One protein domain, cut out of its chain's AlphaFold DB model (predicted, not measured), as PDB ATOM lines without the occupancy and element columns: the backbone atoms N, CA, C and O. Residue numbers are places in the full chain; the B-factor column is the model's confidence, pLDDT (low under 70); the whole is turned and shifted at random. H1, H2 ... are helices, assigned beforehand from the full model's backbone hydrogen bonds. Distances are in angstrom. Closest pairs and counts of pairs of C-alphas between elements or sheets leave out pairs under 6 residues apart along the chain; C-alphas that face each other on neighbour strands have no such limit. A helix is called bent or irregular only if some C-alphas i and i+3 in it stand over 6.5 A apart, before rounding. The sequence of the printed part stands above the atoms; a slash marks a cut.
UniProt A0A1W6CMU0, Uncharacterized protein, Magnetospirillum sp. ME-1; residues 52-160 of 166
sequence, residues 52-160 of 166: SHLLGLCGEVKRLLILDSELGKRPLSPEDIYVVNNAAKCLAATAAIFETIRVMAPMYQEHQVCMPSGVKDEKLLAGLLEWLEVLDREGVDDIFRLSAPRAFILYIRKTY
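Overview. This is residues 52 to 160 of the 166 residues of an uncharacterized protein of Magnetospirillum sp. ME-1 (UniProt A0A1W6CMU0). One long helix, H2, runs along most of a flat, elongated model; H1 crosses it as a wide X near Val 61 and Ala 87, while H3 and H5 meet the later part of H2 and run off from it. Short H4 sits between the far end of H3 and the start of H5, and a long loop, residues 105 to 120, swings out past the end of H2 before H3 begins. The printed part has 109 residues with five named helices, in the order H1 H2 H3 H4 H5, and no named strand; the class is all helix. It is only just compact, close to loose, with a radius of gyration of the C-alphas of 15.8 A, and spans 52 by 32 by 18 A.

Along the chain. Find C-alpha 52 at (-26.485, 44.494, 5.311); from there H1, residues 52 to 68, runs 25.3 A. H1 is neither bent nor irregular, but only just: C-alphas 59 and 62 are 6.4 A apart. Next look at C-alpha 78 at (-3.830, 48.675, -2.755), where H2, residues 78 to 104, begins its 38.7 A. H3, residues 121 to 137, covers 24.4 A. H4 is residues 141 to 145, and H5, residues 148 to 159, runs 16.4 A to C-alpha 159 at (-28.379, 38.926, 25.191).

Arrangement. Begin at H2, the hub, which touches H1, H3 and H5. H1 and H2 touch, at a steep tilt of 59 degrees, opposite ways; their closest C-alphas, of Val 61 and Ala 87, are 4.5 A apart. With residues 94 to 98 alone H2 touches H3, about perpendicular at 79 degrees; the closest C-alphas, of Ala 95 and Asp 121, are 6.3 A apart. With residues 97 to 101 alone it touches H5, at a steep tilt of 63 degrees, the same way; the closest C-alphas are those of Ile 97 and Pro 149, 6.0 A. H3 and H5 only just touch, with 3 pairs of C-alphas within 8 A, the closest being Leu 128 and Tyr 155 at 6.4 A. H4 is close to but not clearly touching H1, H3 and H5; the closest C-alphas of H4 and H1, Phe 144 and Ser 52, are 5.5 A apart. H1 and H3 are apart, as are H2 and H4. In H2, H3 and H5 every O i to N i+4 pair is within hydrogen-bond range; in H1 9 of 13 are, and in H4 0 of 1, beside 2 of 2 O i to N i+3 pairs.

Size, cuts and confidence. Look at Arg 74 and Gln 109 for the two C-alphas farthest apart, 52.9 A. The printed part has no cut. The link from H2 to H3 is long, 16 residues; those from H3 to H4 and H4 to H5 are tight. Mean pLDDT of the printed part is 83.3, and residues 106 to 112 are under 70.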
ATOM      1  N   SER A  52     -27.188  45.169   6.409       78.62
ATOM      2  CA  SER A  52     -26.485  44.494   5.311       78.62
ATOM      3  C   SER A  52     -25.272  45.268   4.782       78.62
ATOM      4  O   SER A  52     -24.221  44.681   4.535       78.62
ATOM      5  N   HIS A  53     -25.370  46.595   4.660       81.81
ATOM      6  CA  HIS A  53     -24.247  47.421   4.220       81.81
ATOM      7  C   HIS A  53     -23.144  47.488   5.283       81.81
ATOM      8  O   HIS A  53     -21.962  47.429   4.951       81.81
ATOM      9  N   LEU A  54     -23.514  47.584   6.565       82.94
ATOM     10  CA  LEU A  54     -22.541  47.520   7.657       82.94
ATOM     11  C   LEU A  54     -21.822  46.163   7.672       82.94
ATOM     12  O   LEU A  54     -20.601  46.135   7.762       82.94
ATOM     13  N   LEU A  55     -22.552  45.058   7.506       82.75
ATOM     14  CA  LEU A  55     -21.978  43.710   7.458       82.75
ATOM     15  C   LEU A  55     -21.032  43.517   6.268       82.75
ATOM     16  O   LEU A  55     -19.976  42.913   6.436       82.75
ATOM     17  N   GLY A  56     -21.350  44.098   5.107       83.69
ATOM     18  CA  GLY A  56     -20.438  44.125   3.962       83.69
ATOM     19  C   GLY A  56     -19.092  44.783   4.290       83.69
ATOM     20  O   GLY A  56     -18.050  44.278   3.891       83.69
ATOM     21  N   LEU A  57     -19.093  45.861   5.085       84.06
ATOM     22  CA  LEU A  57     -17.855  46.476   5.587       84.06
ATOM     23  C   LEU A  57     -17.163  45.594   6.637       84.06
ATOM     24  O   LEU A  57     -15.938  45.491   6.656       84.06
ATOM     25  N   CYS A  58     -17.943  44.958   7.513       82.81
ATOM     26  CA  CYS A  58     -17.426  44.123   8.594       82.81
ATOM     27  C   CYS A  58     -16.810  42.801   8.115       82.81
ATOM     28  O   CYS A  58     -15.969  42.246   8.822       82.81
ATOM     29  N   GLY A  59     -17.138  42.331   6.905       83.69
ATOM     30  CA  GLY A  59     -16.482  41.177   6.279       83.69
ATOM     31  C   GLY A  59     -14.962  41.342   6.142       83.69
ATOM     32  O   GLY A  59     -14.214  40.367   6.237       83.69
ATOM     33  N   GLU A  60     -14.483  42.583   6.031       86.75
ATOM     34  CA  GLU A  60     -13.053  42.890   5.936       86.75
ATOM     35  C   GLU A  60     -12.331  42.856   7.294       86.75
ATOM     36  O   GLU A  60     -11.105  42.785   7.328       86.75
ATOM     37  N   VAL A  61     -13.044  42.837   8.431       82.94
ATOM     38  CA  VAL A  61     -12.419  42.813   9.772       82.94
ATOM     39  C   VAL A  61     -11.598  41.539   9.975       82.94
ATOM     40  O   VAL A  61     -10.486  41.591  10.494       82.94
ATOM     41  N   LYS A  62     -12.085  40.390   9.495       78.94
ATOM     42  CA  LYS A  62     -11.327  39.132   9.560       78.94
ATOM     43  C   LYS A  62     -10.052  39.191   8.716       78.94
ATOM     44  O   LYS A  62      -9.014  38.687   9.138       78.94
ATOM     45  N   ARG A  63     -10.118  39.819   7.538       85.69
ATOM     46  CA  ARG A  63      -8.956  40.009   6.656       85.69
ATOM     47  C   ARG A  63      -7.962  41.002   7.253       85.69
ATOM     48  O   ARG A  63      -6.766  40.760   7.151       85.69
ATOM     49  N   LEU A  64      -8.437  42.036   7.951       86.38
ATOM     50  CA  LEU A  64      -7.588  42.964   8.700       86.38
ATOM     51  C   LEU A  64      -6.768  42.240   9.779       86.38
ATOM     52  O   LEU A  64      -5.572  42.483   9.883       86.38
ATOM     53  N   LEU A  65      -7.376  41.321  10.540       82.44
ATOM     54  CA  LEU A  65      -6.659  40.550  11.568       82.44
ATOM     55  C   LEU A  65      -5.545  39.672  10.979       82.44
ATOM     56  O   LEU A  65      -4.480  39.531  11.575       82.44
ATOM     57  N   ILE A  66      -5.775  39.091   9.798       85.31
ATOM     58  CA  ILE A  66      -4.746  38.323   9.081       85.31
ATOM     59  C   ILE A  66      -3.646  39.267   8.582       85.31
ATOM     60  O   ILE A  66      -2.465  38.990   8.785       85.31
ATOM     61  N   LEU A  67      -4.030  40.396   7.980       87.31
ATOM     62  CA  LEU A  67      -3.108  41.395   7.449       87.31
ATOM     63  C   LEU A  67      -2.186  41.972   8.529       87.31
ATOM     64  O   LEU A  67      -1.006  42.173   8.256       87.31
ATOM     65  N   ASP A  68      -2.686  42.189   9.746       85.19
ATOM     66  CA  ASP A  68      -1.889  42.672  10.882       85.19
ATOM     67  C   ASP A  68      -0.671  41.766  11.146       85.19
ATOM     68  O   ASP A  68       0.447  42.236  11.345       85.19
ATOM     69  N   SER A  69      -0.849  40.447  10.999       84.12
ATOM     70  CA  SER A  69       0.239  39.467  11.123       84.12
ATOM     71  C   SER A  69       1.254  39.494   9.967       84.12
ATOM     72  O   SER A  69       2.347  38.922  10.080       84.12
ATOM     73  N   GLU A  70       0.913  40.135   8.848       84.00
ATOM     74  CA  GLU A  70       1.757  40.294   7.661       84.00
ATOM     75  C   GLU A  70       2.433  41.671   7.574       84.00
ATOM     76  O   GLU A  70       3.344  41.853   6.756       84.00
ATOM     77  N   LEU A  71       2.037  42.631   8.418       80.62
ATOM     78  CA  LEU A  71       2.606  43.976   8.420       80.62
ATOM     79  C   LEU A  71       4.127  43.927   8.624       80.62
ATOM     80  O   LEU A  71       4.653  43.244   9.502       80.62
ATOM     81  N   GLY A  72       4.853  44.643   7.764       80.94
ATOM     82  CA  GLY A  72       6.317  44.693   7.777       80.94
ATOM     83  C   GLY A  72       7.025  43.510   7.101       80.94
ATOM     84  O   GLY A  72       8.234  43.586   6.902       80.94
ATOM     85  N   LYS A  73       6.311  42.448   6.692       89.19
ATOM     86  CA  LYS A  73       6.897  41.310   5.947       89.19
ATOM     87  C   LYS A  73       6.926  41.529   4.433       89.19
ATOM     88  O   LYS A  73       7.732  40.918   3.736       89.19
ATOM     89  N   ARG A  74       6.046  42.391   3.923       87.69
ATOM     90  CA  ARG A  74       5.944  42.779   2.510       87.69
ATOM     91  C   ARG A  74       5.446  44.226   2.390       87.69
ATOM     92  O   ARG A  74       4.821  44.721   3.330       87.69
ATOM     93  N   PRO A  75       5.698  44.916   1.264       87.25
ATOM     94  CA  PRO A  75       5.074  46.207   0.999       87.25
ATOM     95  C   PRO A  75       3.543  46.080   0.935       87.25
ATOM     96  O   PRO A  75       3.008  45.055   0.502       87.25
ATOM     97  N   LEU A  76       2.854  47.140   1.365       87.50
ATOM     98  CA  LEU A  76       1.395  47.222   1.325       87.50
ATOM     99  C   LEU A  76       0.908  47.333  -0.121       87.50
ATOM    100  O   LEU A  76       1.378  48.172  -0.891       87.50
ATOM    101  N   SER A  77      -0.058  46.494  -0.471       91.38
ATOM    102  CA  SER A  77      -0.781  46.546  -1.733       91.38
ATOM    103  C   SER A  77      -2.010  47.465  -1.626       91.38
ATOM    104  O   SER A  77      -2.496  47.729  -0.522       91.38
ATOM    105  N   PRO A  78      -2.568  47.934  -2.757       92.69
ATOM    106  CA  PRO A  78      -3.830  48.675  -2.755       92.69
ATOM    107  C   PRO A  78      -4.994  47.910  -2.104       92.69
ATOM    108  O   PRO A  78      -5.849  48.524  -1.469       92.69
ATOM    109  N   GLU A  79      -5.001  46.580  -2.221       92.06
ATOM    110  CA  GLU A  79      -5.993  45.711  -1.579       92.06
ATOM    111  C   GLU A  79      -5.873  45.760  -0.051       92.06
ATOM    112  O   GLU A  79      -6.874  45.895   0.642       92.06
ATOM    113  N   ASP A  80      -4.654  45.742   0.494       89.94
ATOM    114  CA  ASP A  80      -4.446  45.832   1.946       89.94
ATOM    115  C   ASP A  80      -4.996  47.150   2.506       89.94
ATOM    116  O   ASP A  80      -5.631  47.180   3.558       89.94
ATOM    117  N   ILE A  81      -4.809  48.249   1.768       89.69
ATOM    118  CA  ILE A  81      -5.349  49.565   2.131       89.69
ATOM    119  C   ILE A  81      -6.884  49.541   2.115       89.69
ATOM    120  O   ILE A  81      -7.518  50.116   3.005       89.69
ATOM    121  N   TYR A  82      -7.493  48.872   1.132       91.44
ATOM    122  CA  TYR A  82      -8.943  48.693   1.059       91.44
ATOM    123  C   TYR A  82      -9.481  47.916   2.268       91.44
ATOM    124  O   TYR A  82     -10.418  48.386   2.922       91.44
ATOM    125  N   VAL A  83      -8.841  46.792   2.610       88.88
ATOM    126  CA  VAL A  83      -9.182  45.964   3.778       88.88
ATOM    127  C   VAL A  83      -9.121  46.794   5.060       88.88
ATOM    128  O   VAL A  83     -10.102  46.852   5.802       88.88
ATOM    129  N   VAL A  84      -8.008  47.503   5.298       88.56
ATOM    130  CA  VAL A  84      -7.828  48.359   6.485       88.56
ATOM    131  C   VAL A  84      -8.917  49.424   6.566       88.56
ATOM    132  O   VAL A  84      -9.524  49.610   7.620       88.56
ATOM    133  N   ASN A  85      -9.199  50.110   5.459       88.75
ATOM    134  CA  ASN A  85     -10.177  51.191   5.426       88.75
ATOM    135  C   ASN A  85     -11.596  50.698   5.750       88.75
ATOM    136  O   ASN A  85     -12.301  51.302   6.558       88.75
ATOM    137  N   ASN A  86     -12.031  49.599   5.135       90.12
ATOM    138  CA  ASN A  86     -13.379  49.073   5.350       90.12
ATOM    139  C   ASN A  86     -13.551  48.449   6.733       90.12
ATOM    140  O   ASN A  86     -14.557  48.716   7.394       90.12
ATOM    141  N   ALA A  87     -12.549  47.710   7.209       86.31
ATOM    142  CA  ALA A  87     -12.552  47.171   8.559       86.31
ATOM    143  C   ALA A  87     -12.593  48.292   9.612       86.31
ATOM    144  O   ALA A  87     -13.414  48.243  10.527       86.31
ATOM    145  N   ALA A  88     -11.795  49.354   9.445       86.88
ATOM    146  CA  ALA A  88     -11.814  50.510  10.342       86.88
ATOM    147  C   ALA A  88     -13.173  51.228  10.339       86.88
ATOM    148  O   ALA A  88     -13.677  51.594  11.401       86.88
ATOM    149  N   LYS A  89     -13.806  51.390   9.167       89.44
ATOM    150  CA  LYS A  89     -15.165  51.950   9.061       89.44
ATOM    151  C   LYS A  89     -16.196  51.100   9.793       89.44
ATOM    152  O   LYS A  89     -17.031  51.668  10.492       89.44
ATOM    153  N   CYS A  90     -16.145  49.773   9.641       87.44
ATOM    154  CA  CYS A  90     -17.018  48.874  10.393       87.44
ATOM    155  C   CYS A  90     -16.806  49.074  11.897       87.44
ATOM    156  O   CYS A  90     -17.752  49.436  12.588       87.44
ATOM    157  N   LEU A  91     -15.570  48.928  12.391       85.88
ATOM    158  CA  LEU A  91     -15.268  49.032  13.821       85.88
ATOM    159  C   LEU A  91     -15.733  50.373  14.405       85.88
ATOM    160  O   LEU A  91     -16.443  50.394  15.410       85.88
ATOM    161  N   ALA A  92     -15.433  51.482  13.726       87.81
ATOM    162  CA  ALA A  92     -15.863  52.814  14.143       87.81
ATOM    163  C   ALA A  92     -17.394  52.958  14.164       87.81
ATOM    164  O   ALA A  92     -17.947  53.481  15.131       87.81
ATOM    165  N   ALA A  93     -18.090  52.472  13.132       88.00
ATOM    166  CA  ALA A  93     -19.549  52.504  13.088       88.00
ATOM    167  C   ALA A  93     -20.165  51.658  14.213       88.00
ATOM    168  O   ALA A  93     -21.096  52.105  14.876       88.00
ATOM    169  N   THR A  94     -19.626  50.464  14.468       85.44
ATOM    170  CA  THR A  94     -20.123  49.575  15.525       85.44
ATOM    171  C   THR A  94     -19.914  50.161  16.920       85.44
ATOM    172  O   THR A  94     -20.854  50.166  17.714       85.44
ATOM    173  N   ALA A  95     -18.742  50.743  17.190       85.50
ATOM    174  CA  ALA A  95     -18.446  51.416  18.453       85.50
ATOM    175  C   ALA A  95     -19.364  52.628  18.666       85.50
ATOM    176  O   ALA A  95     -19.959  52.782  19.730       85.50
ATOM    177  N   ALA A  96     -19.566  53.445  17.625       87.75
ATOM    178  CA  ALA A  96     -20.475  54.586  17.690       87.75
ATOM    179  C   ALA A  96     -21.926  54.165  17.980       87.75
ATOM    180  O   ALA A  96     -22.618  54.839  18.745       87.75
ATOM    181  N   ILE A  97     -22.394  53.048  17.407       86.50
ATOM    182  CA  ILE A  97     -23.735  52.510  17.678       86.50
ATOM    183  C   ILE A  97     -23.845  52.035  19.128       86.50
ATOM    184  O   ILE A  97     -24.799  52.418  19.805       86.50
ATOM    185  N   PHE A  98     -22.890  51.243  19.627       84.69
ATOM    186  CA  PHE A  98     -22.920  50.779  21.018       84.69
ATOM    187  C   PHE A  98     -22.871  51.938  22.007       84.69
ATOM    188  O   PHE A  98     -23.660  51.961  22.949       84.69
ATOM    189  N   GLU A  99     -22.016  52.928  21.765       84.94
ATOM    190  CA  GLU A  99     -21.921  54.099  22.629       84.94
ATOM    191  C   GLU A  99     -23.203  54.933  22.610       84.94
ATOM    192  O   GLU A  99     -23.725  55.305  23.659       84.94
ATOM    193  N   THR A 100     -23.786  55.140  21.428       83.81
ATOM    194  CA  THR A 100     -25.086  55.811  21.306       83.81
ATOM    195  C   THR A 100     -26.159  55.059  22.088       83.81
ATOM    196  O   THR A 100     -26.944  55.681  22.800       83.81
ATOM    197  N   ILE A 101     -26.188  53.726  22.007       80.69
ATOM    198  CA  ILE A 101     -27.135  52.913  22.777       80.69
ATOM    199  C   ILE A 101     -26.896  53.088  24.282       80.69
ATOM    200  O   ILE A 101     -27.867  53.299  24.999       80.69
ATOM    201  N   ARG A 102     -25.646  53.069  24.767       80.50
ATOM    202  CA  ARG A 102     -25.320  53.287  26.194       80.50
ATOM    203  C   ARG A 102     -25.790  54.644  26.700       80.50
ATOM    204  O   ARG A 102     -26.446  54.716  27.735       80.50
ATOM    205  N   VAL A 103     -25.469  55.707  25.965       79.69
ATOM    206  CA  VAL A 103     -25.788  57.089  26.350       79.69
ATOM    207  C   VAL A 103     -27.290  57.345  26.299       79.69
ATOM    208  O   VAL A 103     -27.836  58.030  27.161       79.69
ATOM    209  N   MET A 104     -27.971  56.802  25.290       75.50
ATOM    210  CA  MET A 104     -29.390  57.065  25.068       75.50
ATOM    211  C   MET A 104     -30.315  56.078  25.792       75.50
ATOM    212  O   MET A 104     -31.511  56.354  25.893       75.50
ATOM    213  N   ALA A 105     -29.805  54.949  26.298       72.94
ATOM    214  CA  ALA A 105     -30.597  53.936  27.002       72.94
ATOM    215  C   ALA A 105     -31.508  54.507  28.111       72.94
ATOM    216  O   ALA A 105     -32.671  54.103  28.153       72.94
ATOM    217  N   PRO A 106     -31.079  55.481  28.943       66.38
ATOM    218  CA  PRO A 106     -31.938  56.067  29.976       66.38
ATOM    219  C   PRO A 106     -33.088  56.929  29.429       66.38
ATOM    220  O   PRO A 106     -34.048  57.196  30.146       66.38
ATOM    221  N   MET A 107     -32.995  57.399  28.180       64.75
ATOM    222  CA  MET A 107     -33.965  58.329  27.587       64.75
ATOM    223  C   MET A 107     -35.093  57.633  26.818       64.75
ATOM    224  O   MET A 107     -36.157  58.220  26.633       64.75
ATOM    225  N   TYR A 108     -34.903  56.388  26.372       58.91
ATOM    226  CA  TYR A 108     -35.921  55.664  25.611       58.91
ATOM    227  C   TYR A 108     -36.807  54.799  26.531       58.91
ATOM    228  O   TYR A 108     -36.527  53.626  26.772       58.91
ATOM    229  N   GLN A 109     -37.909  55.383  27.018       52.78
ATOM    230  CA  GLN A 109     -38.811  54.798  28.031       52.78
ATOM    231  C   GLN A 109     -39.612  53.546  27.604       52.78
ATOM    232  O   GLN A 109     -40.101  52.834  28.468       52.78
ATOM    233  N   GLU A 110     -39.703  53.190  26.319       45.12
ATOM    234  CA  GLU A 110     -40.327  51.918  25.878       45.12
ATOM    235  C   GLU A 110     -39.291  50.813  25.575       45.12
ATOM    236  O   GLU A 110     -39.619  49.767  25.014       45.12
ATOM    237  N   HIS A 111     -38.000  51.090  25.804       54.56
ATOM    238  CA  HIS A 111     -36.921  50.462  25.047       54.56
ATOM    239  C   HIS A 111     -35.689  50.031  25.850       54.56
ATOM    240  O   HIS A 111     -34.671  49.740  25.211       54.56
ATOM    241  N   GLN A 112     -35.785  49.951  27.180       63.44
ATOM    242  CA  GLN A 112     -34.674  49.639  28.082       63.44
ATOM    243  C   GLN A 112     -33.738  48.552  27.533       63.44
ATOM    244  O   GLN A 112     -34.148  47.481  27.077       63.44
ATOM    245  N   VAL A 113     -32.454  48.887  27.539       73.25
ATOM    246  CA  VAL A 113     -31.357  47.991  27.205       73.25
ATOM    247  C   VAL A 113     -30.496  47.910  28.457       73.25
ATOM    248  O   VAL A 113     -29.859  48.896  28.820       73.25
ATOM    249  N   CYS A 114     -30.472  46.756  29.117       76.75
ATOM    250  CA  CYS A 114     -29.770  46.568  30.390       76.75
ATOM    251  C   CYS A 114     -28.349  46.052  30.191       76.75
ATOM    252  O   CYS A 114     -27.897  45.117  30.846       76.75
ATOM    253  N   MET A 115     -27.637  46.656  29.240       76.44
ATOM    254  CA  MET A 115     -26.272  46.251  28.940       76.44
ATOM    255  C   MET A 115     -25.366  46.535  30.149       76.44
ATOM    256  O   MET A 115     -25.252  47.699  30.546       76.44
ATOM    257  N   PRO A 116     -24.700  45.518  30.725       70.44
ATOM    258  CA  PRO A 116     -23.901  45.710  31.925       70.44
ATOM    259  C   PRO A 116     -22.685  46.602  31.658       70.44
ATOM    260  O   PRO A 116     -22.067  46.563  30.586       70.44
ATOM    261  N   SER A 117     -22.316  47.399  32.661       70.81
ATOM    262  CA  SER A 117     -21.097  48.200  32.624       70.81
ATOM    263  C   SER A 117     -19.869  47.279  32.568       70.81
ATOM    264  O   SER A 117     -19.770  46.287  33.287       70.81
ATOM    265  N   GLY A 118     -18.933  47.576  31.663       76.06
ATOM    266  CA  GLY A 118     -17.686  46.815  31.509       76.06
ATOM    267  C   GLY A 118     -17.670  45.752  30.404       76.06
ATOM    268  O   GLY A 118     -16.628  45.129  30.189       76.06
ATOM    269  N   VAL A 119     -18.759  45.554  29.649       81.69
ATOM    270  CA  VAL A 119     -18.697  44.722  28.434       81.69
ATOM    271  C   VAL A 119     -17.945  45.465  27.331       81.69
ATOM    272  O   VAL A 119     -18.330  46.564  26.933       81.69
ATOM    273  N   LYS A 120     -16.880  44.839  26.817       83.56
ATOM    274  CA  LYS A 120     -16.071  45.365  25.711       83.56
ATOM    275  C   LYS A 120     -16.840  45.336  24.387       83.56
ATOM    276  O   LYS A 120     -17.483  44.332  24.078       83.56
ATOM    277  N   ASP A 121     -16.678  46.379  23.575       81.56
ATOM    278  CA  ASP A 121     -17.290  46.494  22.239       81.56
ATOM    279  C   ASP A 121     -16.928  45.322  21.323       81.56
ATOM    280  O   ASP A 121     -17.786  44.803  20.620       81.56
ATOM    281  N   GLU A 122     -15.688  44.835  21.401       77.88
ATOM    282  CA  GLU A 122     -15.219  43.658  20.657       77.88
ATOM    283  C   GLU A 122     -16.059  42.411  20.961       77.88
ATOM    284  O   GLU A 122     -16.431  41.668  20.055       77.88
ATOM    285  N   LYS A 123     -16.398  42.195  22.240       83.06
ATOM    286  CA  LYS A 123     -17.206  41.049  22.673       83.06
ATOM    287  C   LYS A 123     -18.655  41.189  22.210       83.06
ATOM    288  O   LYS A 123     -19.262  40.203  21.805       83.06
ATOM    289  N   LEU A 124     -19.198  42.407  22.258       84.31
ATOM    290  CA  LEU A 124     -20.545  42.691  21.762       84.31
ATOM    291  C   LEU A 124     -20.632  42.487  20.253       84.31
ATOM    292  O   LEU A 124     -21.578  41.861  19.788       84.31
ATOM    293  N   LEU A 125     -19.640  42.976  19.509       82.62
ATOM    294  CA  LEU A 125     -19.566  42.815  18.066       82.62
ATOM    295  C   LEU A 125     -19.430  41.340  17.680       82.62
ATOM    296  O   LEU A 125     -20.171  40.879  16.821       82.62
ATOM    297  N   ALA A 126     -18.541  40.591  18.334       83.62
ATOM    298  CA  ALA A 126     -18.367  39.166  18.063       83.62
ATOM    299  C   ALA A 126     -19.670  38.376  18.274       83.62
ATOM    300  O   ALA A 126     -20.096  37.654  17.377       83.62
ATOM    301  N   GLY A 127     -20.341  38.565  19.416       87.62
ATOM    302  CA  GLY A 127     -21.602  37.871  19.691       87.62
ATOM    303  C   GLY A 127     -22.760  38.334  18.798       87.62
ATOM    304  O   GLY A 127     -23.609  37.529  18.422       87.62
ATOM    305  N   LEU A 128     -22.778  39.610  18.392       87.69
ATOM    306  CA  LEU A 128     -23.738  40.112  17.410       87.69
ATOM    307  C   LEU A 128     -23.556  39.407  16.063       87.69
ATOM    308  O   LEU A 128     -24.543  38.982  15.468       87.69
ATOM    309  N   LEU A 129     -22.317  39.302  15.576       86.75
ATOM    310  CA  LEU A 129     -22.017  38.643  14.306       86.75
ATOM    311  C   LEU A 129     -22.399  37.161  14.357       86.75
ATOM    312  O   LEU A 129     -23.088  36.694  13.457       86.75
ATOM    313  N   GLU A 130     -22.058  36.458  15.439       88.19
ATOM    314  CA  GLU A 130     -22.463  35.062  15.649       88.19
ATOM    315  C   GLU A 130     -23.992  34.904  15.653       88.19
ATOM    316  O   GLU A 130     -24.539  34.000  15.018       88.19
ATOM    317  N   TRP A 131     -24.714  35.810  16.319       90.56
ATOM    318  CA  TRP A 131     -26.175  35.789  16.319       90.56
ATOM    319  C   TRP A 131     -26.762  36.007  14.921       90.56
ATOM    320  O   TRP A 131     -27.703  35.310  14.542       90.56
ATOM    321  N   LEU A 132     -26.208  36.940  14.145       88.12
ATOM    322  CA  LEU A 132     -26.644  37.192  12.773       88.12
ATOM    323  C   LEU A 132     -26.341  36.000  11.851       88.12
ATOM    324  O   LEU A 132     -27.189  35.655  11.038       88.12
ATOM    325  N   GLU A 133     -25.206  35.317  12.021       87.19
ATOM    326  CA  GLU A 133     -24.888  34.076  11.293       87.19
ATOM    327  C   GLU A 133     -25.861  32.929  11.613       87.19
ATOM    328  O   GLU A 133     -26.145  32.081  10.765       87.19
ATOM    329  N   VAL A 134     -26.372  32.851  12.846       89.75
ATOM    330  CA  VAL A 134     -27.443  31.901  13.191       89.75
ATOM    331  C   VAL A 134     -28.736  32.266  12.460       89.75
ATOM    332  O   VAL A 134     -29.316  31.399  11.817       89.75
ATOM    333  N   LEU A 135     -29.146  33.538  12.496       87.12
ATOM    334  CA  LEU A 135     -30.378  33.990  11.839       87.12
ATOM    335  C   LEU A 135     -30.349  33.810  10.316       87.12
ATOM    336  O   LEU A 135     -31.359  33.414   9.741       87.12
ATOM    337  N   ASP A 136     -29.204  34.058   9.678       86.00
ATOM    338  CA  ASP A 136     -28.999  33.828   8.241       86.00
ATOM    339  C   ASP A 136     -29.195  32.347   7.881       86.00
ATOM    340  O   ASP A 136     -29.952  32.002   6.977       86.00
ATOM    341  N   ARG A 137     -28.600  31.438   8.666       88.44
ATOM    342  CA  ARG A 137     -28.770  29.986   8.479       88.44
ATOM    343  C   ARG A 137     -30.203  29.510   8.711       88.44
ATOM    344  O   ARG A 137     -30.612  28.517   8.115       88.44
ATOM    345  N   GLU A 138     -30.946  30.190   9.579       91.38
ATOM    346  CA  GLU A 138     -32.358  29.913   9.865       91.38
ATOM    347  C   GLU A 138     -33.317  30.565   8.848       91.38
ATOM    348  O   GLU A 138     -34.520  30.311   8.900       91.38
ATOM    349  N   GLY A 139     -32.808  31.377   7.912       86.62
ATOM    350  CA  GLY A 139     -33.607  32.078   6.902       86.62
ATOM    351  C   GLY A 139     -34.444  33.234   7.462       86.62
ATOM    352  O   GLY A 139     -35.479  33.592   6.895       86.62
ATOM    353  N   VAL A 140     -34.044  33.806   8.601       86.94
ATOM    354  CA  VAL A 140     -34.741  34.927   9.250       86.94
ATOM    355  C   VAL A 140     -34.219  36.252   8.683       86.94
ATOM    356  O   VAL A 140     -33.522  37.023   9.346       86.94
ATOM    357  N   ASP A 141     -34.576  36.529   7.429       82.94
ATOM    358  CA  ASP A 141     -33.978  37.621   6.646       82.94
ATOM    359  C   ASP A 141     -34.409  39.034   7.078       82.94
ATOM    360  O   ASP A 141     -33.766  40.037   6.743       82.94
ATOM    361  N   ASP A 142     -35.515  39.151   7.818       87.12
ATOM    362  CA  ASP A 142     -36.107  40.445   8.166       87.12
ATOM    363  C   ASP A 142     -35.174  41.314   9.019       87.12
ATOM    364  O   ASP A 142     -35.203  42.544   8.906       87.12
ATOM    365  N   ILE A 143     -34.283  40.698   9.806       85.69
ATOM    366  CA  ILE A 143     -33.292  41.422  10.610       85.69
ATOM    367  C   ILE A 143     -32.309  42.214   9.731       85.69
ATOM    368  O   ILE A 143     -31.934  43.334  10.083       85.69
ATOM    369  N   PHE A 144     -31.940  41.692   8.556       85.19
ATOM    370  CA  PHE A 144     -30.949  42.304   7.662       85.19
ATOM    371  C   PHE A 144     -31.492  43.518   6.905       85.19
ATOM    372  O   PHE A 144     -30.717  44.326   6.382       85.19
ATOM    373  N   ARG A 145     -32.821  43.675   6.879       86.06
ATOM    374  CA  ARG A 145     -33.516  44.845   6.323       86.06
ATOM    375  C   ARG A 145     -33.620  45.999   7.319       86.06
ATOM    376  O   ARG A 145     -33.921  47.121   6.913       86.06
ATOM    377  N   LEU A 146     -33.383  45.745   8.606       85.38
ATOM    378  CA  LEU A 146     -33.417  46.782   9.631       85.38
ATOM    379  C   LEU A 146     -32.208  47.716   9.521       85.38
ATOM    380  O   LEU A 146     -31.156  47.387   8.963       85.38
ATOM    381  N   SER A 147     -32.348  48.903  10.110       85.81
ATOM    382  CA  SER A 147     -31.195  49.762  10.352       85.81
ATOM    383  C   SER A 147     -30.244  49.095  11.345       85.81
ATOM    384  O   SER A 147     -30.687  48.430  12.288       85.81
ATOM    385  N   ALA A 148     -28.937  49.310  11.174       85.19
ATOM    386  CA  ALA A 148     -27.942  48.742  12.079       85.19
ATOM    387  C   ALA A 148     -28.225  49.064  13.564       85.19
ATOM    388  O   ALA A 148     -28.278  48.124  14.355       85.19
ATOM    389  N   PRO A 149     -28.548  50.312  13.973       85.00
ATOM    390  CA  PRO A 149     -28.888  50.593  15.371       85.00
ATOM    391  C   PRO A 149     -30.076  49.772  15.890       85.00
ATOM    392  O   PRO A 149     -30.054  49.299  17.025       85.00
ATOM    393  N   ARG A 150     -31.109  49.558  15.063       85.19
ATOM    394  CA  ARG A 150     -32.289  48.787  15.469       85.19
ATOM    395  C   ARG A 150     -31.953  47.312  15.669       85.19
ATOM    396  O   ARG A 150     -32.372  46.741  16.673       85.19
ATOM    397  N   ALA A 151     -31.190  46.717  14.755       87.56
ATOM    398  CA  ALA A 151     -30.735  45.336  14.887       87.56
ATOM    399  C   ALA A 151     -29.844  45.142  16.127       87.56
ATOM    400  O   ALA A 151     -29.999  44.160  16.849       87.56
ATOM    401  N   PHE A 152     -28.980  46.117  16.430       88.56
ATOM    402  CA  PHE A 152     -28.121  46.085  17.616       88.56
ATOM    403  C   PHE A 152     -28.948  46.143  18.903       88.56
ATOM    404  O   PHE A 152     -28.707  45.364  19.816       88.56
ATOM    405  N   ILE A 153     -29.968  47.002  18.973       87.12
ATOM    406  CA  ILE A 153     -30.880  47.048  20.129       87.12
ATOM    407  C   ILE A 153     -31.568  45.691  20.344       87.12
ATOM    408  O   ILE A 153     -31.654  45.228  21.481       87.12
ATOM    409  N   LEU A 154     -32.034  45.037  19.273       88.62
ATOM    410  CA  LEU A 154     -32.660  43.712  19.365       88.62
ATOM    411  C   LEU A 154     -31.680  42.651  19.883       88.62
ATOM    412  O   LEU A 154     -32.033  41.891  20.786       88.62
ATOM    413  N   TYR A 155     -30.447  42.647  19.371       89.50
ATOM    414  CA  TYR A 155     -29.382  41.774  19.864       89.50
ATOM    415  C   TYR A 155     -29.119  41.978  21.359       89.50
ATOM    416  O   TYR A 155     -29.098  41.012  22.125       89.50
ATOM    417  N   ILE A 156     -28.936  43.229  21.792       87.50
ATOM    418  CA  ILE A 156     -28.566  43.518  23.180       87.50
ATOM    419  C   ILE A 156     -29.707  43.133  24.124       87.50
ATOM    420  O   ILE A 156     -29.434  42.547  25.160       87.50
ATOM    421  N   ARG A 157     -30.977  43.351  23.760       86.50
ATOM    422  CA  ARG A 157     -32.119  42.896  24.576       86.50
ATOM    423  C   ARG A 157     -32.195  41.385  24.723       86.50
ATOM    424  O   ARG A 157     -32.495  40.895  25.802       86.50
ATOM    425  N   LYS A 158     -31.941  40.656  23.634       87.94
ATOM    426  CA  LYS A 158     -31.890  39.192  23.669       87.94
ATOM    427  C   LYS A 158     -30.765  38.706  24.587       87.94
ATOM    428  O   LYS A 158     -30.939  37.732  25.307       87.94
ATOM    429  N   THR A 159     -29.613  39.367  24.522       89.38
ATOM    430  CA  THR A 159     -28.379  38.926  25.191       89.38
ATOM    431  C   THR A 159     -28.313  39.364  26.654       89.38
ATOM    432  O   THR A 159     -27.781  38.643  27.491       89.38
ATOM    433  N   TYR A 160     -28.863  40.537  26.958       85.81
ATOM    434  CA  TYR A 160     -28.873  41.174  28.272       85.81
ATOM    435  C   TYR A 160     -30.303  41.621  28.595       85.81
ATOM    436  O   TYR A 160     -30.613  42.818  28.522       85.81
TER     437      TYR A 160